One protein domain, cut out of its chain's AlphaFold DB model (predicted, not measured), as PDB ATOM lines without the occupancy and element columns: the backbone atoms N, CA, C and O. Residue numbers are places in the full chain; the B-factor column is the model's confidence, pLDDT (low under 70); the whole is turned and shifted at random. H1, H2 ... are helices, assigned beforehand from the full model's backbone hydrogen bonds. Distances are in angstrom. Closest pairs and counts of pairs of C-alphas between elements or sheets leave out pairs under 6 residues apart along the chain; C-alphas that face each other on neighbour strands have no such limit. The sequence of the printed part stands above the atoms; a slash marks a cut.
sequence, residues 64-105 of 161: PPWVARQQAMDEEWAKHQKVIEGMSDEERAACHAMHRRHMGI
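AT A GLANCE: This is residues 64 to 105 of the 161 residues of the protein "Cell division protein" of gamma proteobacterium symbiont of Ctena orbiculata (UniProt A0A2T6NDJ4). Two helices meet at one corner as a wide, open V, the longer arm being H1 and the shorter H2, with a tight turn at the corner and nothing between the arms. Residues 64 to 83 and 96 to 105 stick out free. The printed part has 42 residues, with H1 then H2 and no named strand: all helix. It is extended, with a radius of gyration of the C-alphas of 14.3 A, and only just flat, spanning 40 by 27 by 7 A.

IN THESE COORDINATES: H1, residues 65 to 86, measures 32.2 A, from C-alpha 65 at (-16.538, -39.406, 51.069) to C-alpha 86. H2, residues 89 to 105, measures 24.1 A and ends with C-alpha 105 at (-16.000, -18.427, 21.799).

HOW THE PARTS SIT: H1 and H2 are close but not clearly touching; their closest C-alphas, of Ile 84 and Arg 92, are 7.4 A apart. They run opposite ways at a steep tilt of 56 degrees. In H1 and H2, every O i to N i+4 pair is within hydrogen-bond range.

THE WHOLE: The C-alphas farthest apart, of Pro 64 and Glu 90, are 41.6 A apart. The printed part has no cut, and its one link, H1 to H2, is tight. Mean pLDDT of the printed part is 85.5; residues 104 to 105 are under 70.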
ATOM      1  N   PRO A  64     -13.356 -41.531  54.014       91.88
ATOM      2  CA  PRO A  64     -14.013 -40.253  53.853       91.88
ATOM      3  C   PRO A  64     -14.618 -40.085  52.453       91.88
ATOM      4  O   PRO A  64     -13.994 -40.456  51.455       91.88
ATOM      5  N   PRO A  65     -15.801 -39.456  52.332       88.50
ATOM      6  CA  PRO A  65     -16.538 -39.406  51.069       88.50
ATOM      7  C   PRO A  65     -15.794 -38.655  49.956       88.50
ATOM      8  O   PRO A  65     -15.981 -38.949  48.776       88.50
ATOM      9  N   TRP A  66     -14.917 -37.702  50.298       88.38
ATOM     10  CA  TRP A  66     -14.103 -37.007  49.295       88.38
ATOM     11  C   TRP A  66     -12.980 -37.883  48.731       88.38
ATOM     12  O   TRP A  66     -12.589 -37.670  47.589       88.38
ATOM     13  N   VAL A  67     -12.479 -38.858  49.501       90.50
ATOM     14  CA  VAL A  67     -11.460 -39.810  49.036       90.50
ATOM     15  C   VAL A  67     -12.091 -40.777  48.043       90.50
ATOM     16  O   VAL A  67     -11.572 -40.936  46.944       90.50
ATOM     17  N   ALA A  68     -13.260 -41.330  48.379       87.44
ATOM     18  CA  ALA A  68     -14.019 -42.182  47.464       87.44
ATOM     19  C   ALA A  68     -14.365 -41.448  46.155       87.44
ATOM     20  O   ALA A  68     -14.219 -41.993  45.063       87.44
ATOM     21  N   ARG A  69     -14.759 -40.170  46.247       88.88
ATOM     22  CA  ARG A  69     -14.991 -39.331  45.063       88.88
ATOM     23  C   ARG A  69     -13.718 -39.130  44.238       88.88
ATOM     24  O   ARG A  69     -13.801 -39.170  43.017       88.88
ATOM     25  N   GLN A  70     -12.580 -38.874  44.881       87.75
ATOM     26  CA  GLN A  70     -11.311 -38.675  44.180       87.75
ATOM     27  C   GLN A  70     -10.917 -39.932  43.403       87.75
ATOM     28  O   GLN A  70     -10.640 -39.832  42.217       87.75
ATOM     29  N   GLN A  71     -11.015 -41.105  44.029       88.81
ATOM     30  CA  GLN A  71     -10.745 -42.389  43.376       88.81
ATOM     31  C   GLN A  71     -11.626 -42.596  42.139       88.81
ATOM     32  O   GLN A  71     -11.113 -42.912  41.070       88.81
ATOM     33  N   ALA A  72     -12.930 -42.326  42.245       89.69
ATOM     34  CA  ALA A  72     -13.832 -42.413  41.099       89.69
ATOM     35  C   ALA A  72     -13.441 -41.442  39.967       89.69
ATOM     36  O   ALA A  72     -13.462 -41.818  38.796       89.69
ATOM     37  N   MET A  73     -13.041 -40.207  40.300       91.31
ATOM     38  CA  MET A  73     -12.558 -39.244  39.303       91.31
ATOM     39  C   MET A  73     -11.243 -39.688  38.658       91.31
ATOM     40  O   MET A  73     -11.077 -39.517  37.452       91.31
ATOM     41  N   ASP A  74     -10.328 -40.270  39.429       91.44
ATOM     42  CA  ASP A  74      -9.044 -40.766  38.933       91.44
ATOM     43  C   ASP A  74      -9.247 -41.964  37.989       91.44
ATOM     44  O   ASP A  74      -8.601 -42.053  36.945       91.44
ATOM     45  N   GLU A  75     -10.196 -42.852  38.294       92.69
ATOM     46  CA  GLU A  75     -10.593 -43.956  37.414       92.69
ATOM     47  C   GLU A  75     -11.227 -43.462  36.109       92.69
ATOM     48  O   GLU A  75     -10.901 -43.959  35.026       92.69
ATOM     49  N   GLU A  76     -12.136 -42.486  36.188       91.00
ATOM     50  CA  GLU A  76     -12.705 -41.845  35.004       91.00
ATOM     51  C   GLU A  76     -11.613 -41.175  34.175       91.00
ATOM     52  O   GLU A  76     -11.551 -41.379  32.961       91.00
ATOM     53  N   TRP A  77     -10.712 -40.432  34.812       91.69
ATOM     54  CA  TRP A  77      -9.589 -39.797  34.140       91.69
ATOM     55  C   TRP A  77      -8.680 -40.824  33.465       91.69
ATOM     56  O   TRP A  77      -8.321 -40.641  32.305       91.69
ATOM     57  N   ALA A  78      -8.375 -41.944  34.122       93.31
ATOM     58  CA  ALA A  78      -7.582 -43.022  33.540       93.31
ATOM     59  C   ALA A  78      -8.246 -43.632  32.294       93.31
ATOM     60  O   ALA A  78      -7.558 -43.954  31.323       93.31
ATOM     61  N   LYS A  79      -9.581 -43.758  32.272       92.69
ATOM     62  CA  LYS A  79     -10.318 -44.169  31.061       92.69
ATOM     63  C   LYS A  79     -10.142 -43.146  29.934       92.69
ATOM     64  O   LYS A  79      -9.849 -43.539  28.810       92.69
ATOM     65  N   HIS A  80     -10.257 -41.852  30.239       87.88
ATOM     66  CA  HIS A  80     -10.053 -40.782  29.253       87.88
ATOM     67  C   HIS A  80      -8.607 -40.727  28.745       87.88
ATOM     68  O   HIS A  80      -8.388 -40.532  27.552       87.88
ATOM     69  N   GLN A  81      -7.616 -40.942  29.614       88.25
ATOM     70  CA  GLN A  81      -6.207 -40.984  29.223       88.25
ATOM     71  C   GLN A  81      -5.944 -42.083  28.195       88.25
ATOM     72  O   GLN A  81      -5.322 -41.805  27.180       88.25
ATOM     73  N   LYS A  82      -6.510 -43.282  28.376       92.00
ATOM     74  CA  LYS A  82      -6.389 -44.368  27.388       92.00
ATOM     75  C   LYS A  82      -6.945 -43.988  26.014       92.00
ATOM     76  O   LYS A  82      -6.360 -44.352  25.000       92.00
ATOM     77  N   VAL A  83      -8.054 -43.243  25.971       90.38
ATOM     78  CA  VAL A  83      -8.615 -42.725  24.709       90.38
ATOM     79  C   VAL A  83      -7.650 -41.728  24.068       90.38
ATOM     80  O   VAL A  83      -7.373 -41.824  22.878       90.38
ATOM     81  N   ILE A  84      -7.091 -40.808  24.855       86.00
ATOM     82  CA  ILE A  84      -6.139 -39.800  24.369       86.00
ATOM     83  C   ILE A  84      -4.841 -40.448  23.883       86.00
ATOM     84  O   ILE A  84      -4.289 -40.006  22.881       86.00
ATOM     85  N   GLU A  85      -4.332 -41.457  24.585       86.25
ATOM     86  CA  GLU A  85      -3.138 -42.215  24.199       86.25
ATOM     87  C   GLU A  85      -3.358 -43.010  22.908       86.25
ATOM     88  O   GLU A  85      -2.427 -43.141  22.117       86.25
ATOM     89  N   GLY A  86      -4.581 -43.493  22.670       87.75
ATOM     90  CA  GLY A  86      -4.965 -44.174  21.433       87.75
ATOM     91  C   GLY A  86      -5.182 -43.250  20.228       87.75
ATOM     92  O   GLY A  86      -5.224 -43.748  19.106       87.75
ATOM     93  N   MET A  87      -5.314 -41.934  20.431       88.00
ATOM     94  CA  MET A  87      -5.441 -40.960  19.340       88.00
ATOM     95  C   MET A  87      -4.091 -40.700  18.670       88.00
ATOM     96  O   MET A  87      -3.076 -40.488  19.339       88.00
ATOM     97  N   SER A  88      -4.103 -40.625  17.340       90.56
ATOM     98  CA  SER A  88      -2.970 -40.125  16.563       90.56
ATOM     99  C   SER A  88      -2.715 -38.636  16.843       90.56
ATOM    100  O   SER A  88      -3.588 -37.896  17.309       90.56
ATOM    101  N   ASP A  89      -1.508 -38.158  16.535       85.12
ATOM    102  CA  ASP A  89      -1.144 -36.755  16.763       85.12
ATOM    103  C   ASP A  89      -1.994 -35.775  15.933       85.12
ATOM    104  O   ASP A  89      -2.281 -34.663  16.387       85.12
ATOM    105  N   GLU A  90      -2.454 -36.194  14.750       84.88
ATOM    106  CA  GLU A  90      -3.347 -35.413  13.888       84.88
ATOM    107  C   GLU A  90      -4.747 -35.268  14.509       84.88
ATOM    108  O   GLU A  90      -5.300 -34.165  14.554       84.88
ATOM    109  N   GLU A  91      -5.291 -36.347  15.078       84.38
ATOM    110  CA  GLU A  91      -6.575 -36.339  15.792       84.38
ATOM    111  C   GLU A  91      -6.492 -35.506  17.071       84.38
ATOM    112  O   GLU A  91      -7.358 -34.666  17.333       84.38
ATOM    113  N   ARG A  92      -5.398 -35.639  17.832       85.25
ATOM    114  CA  ARG A  92      -5.160 -34.824  19.026       85.25
ATOM    115  C   ARG A  92      -5.058 -33.335  18.667       85.25
ATOM    116  O   ARG A  92      -5.652 -32.494  19.348       85.25
ATOM    117  N   ALA A  93      -4.370 -32.986  17.574       84.81
ATOM    118  CA  ALA A  93      -4.278 -31.611  17.079       84.81
ATOM    119  C   ALA A  93      -5.642 -31.051  16.634       84.81
ATOM    120  O   ALA A  93      -5.963 -29.900  16.956       84.81
ATOM    121  N   ALA A  94      -6.465 -31.861  15.960       84.19
ATOM    122  CA  ALA A  94      -7.827 -31.499  15.578       84.19
ATOM    123  C   ALA A  94      -8.722 -31.272  16.811       84.19
ATOM    124  O   ALA A  94      -9.366 -30.223  16.915       84.19
ATOM    125  N   CYS A  95      -8.688 -32.172  17.800       84.06
ATOM    126  CA  CYS A  95      -9.389 -32.016  19.076       84.06
ATOM    127  C   CYS A  95      -8.955 -30.743  19.820       84.06
ATOM    128  O   CYS A  95      -9.799 -29.960  20.265       84.06
ATOM    129  N   HIS A  96      -7.648 -30.460  19.901       82.62
ATOM    130  CA  HIS A  96      -7.146 -29.214  20.490       82.62
ATOM    131  C   HIS A  96      -7.567 -27.968  19.694       82.62
ATOM    132  O   HIS A  96      -7.816 -26.920  20.293       82.62
ATOM    133  N   ALA A  97      -7.661 -28.032  18.362       84.12
ATOM    134  CA  ALA A  97      -8.148 -26.925  17.534       84.12
ATOM    135  C   ALA A  97      -9.646 -26.657  17.758       84.12
ATOM    136  O   ALA A  97     -10.036 -25.502  17.951       84.12
ATOM    137  N   MET A  98     -10.471 -27.708  17.820       84.62
ATOM    138  CA  MET A  98     -11.897 -27.602  18.139       84.62
ATOM    139  C   MET A  98     -12.119 -27.068  19.557       84.62
ATOM    140  O   MET A  98     -12.893 -26.128  19.742       84.62
ATOM    141  N   HIS A  99     -11.380 -27.580  20.547       84.00
ATOM    142  CA  HIS A  99     -11.463 -27.110  21.930       84.00
ATOM    143  C   HIS A  99     -11.013 -25.649  22.069       84.00
ATOM    144  O   HIS A  99     -11.697 -24.854  22.712       84.00
ATOM    145  N   ARG A 100      -9.915 -25.242  21.412       77.44
ATOM    146  CA  ARG A 100      -9.480 -23.834  21.386       77.44
ATOM    147  C   ARG A 100     -10.510 -22.923  20.731       77.44
ATOM    148  O   ARG A 100     -10.745 -21.832  21.243       77.44
ATOM    149  N   ARG A 101     -11.147 -23.353  19.641       71.94
ATOM    150  CA  ARG A 101     -12.228 -22.596  18.993       71.94
ATOM    151  C   ARG A 101     -13.440 -22.460  19.918       71.94
ATOM    152  O   ARG A 101     -13.963 -21.361  20.064       71.94
ATOM    153  N   HIS A 102     -13.841 -23.541  20.582       74.12
ATOM    154  CA  HIS A 102     -14.972 -23.551  21.509       74.12
ATOM    155  C   HIS A 102     -14.714 -22.687  22.758       74.12
ATOM    156  O   HIS A 102     -15.511 -21.812  23.094       74.12
ATOM    157  N   MET A 103     -13.552 -22.843  23.395       74.75
ATOM    158  CA  MET A 103     -13.159 -22.022  24.545       74.75
ATOM    159  C   MET A 103     -12.854 -20.575  24.150       74.75
ATOM    160  O   MET A 103     -13.086 -19.663  24.937       74.75
ATOM    161  N   GLY A 104     -12.387 -20.334  22.923       63.44
ATOM    162  CA  GLY A 104     -12.224 -19.001  22.345       63.44
ATOM    163  C   GLY A 104     -13.554 -18.274  22.147       63.44
ATOM    164  O   GLY A 104     -13.612 -17.070  22.361       63.44
ATOM    165  N   ILE A 105     -14.640 -18.988  21.840       59.50
ATOM    166  CA  ILE A 105     -16.000 -18.427  21.799       59.50
ATOM    167  C   ILE A 105     -16.499 -18.109  23.219       59.50
ATOM    168  O   ILE A 105     -17.047 -17.034  23.445       59.50
TER     169      ILE A 105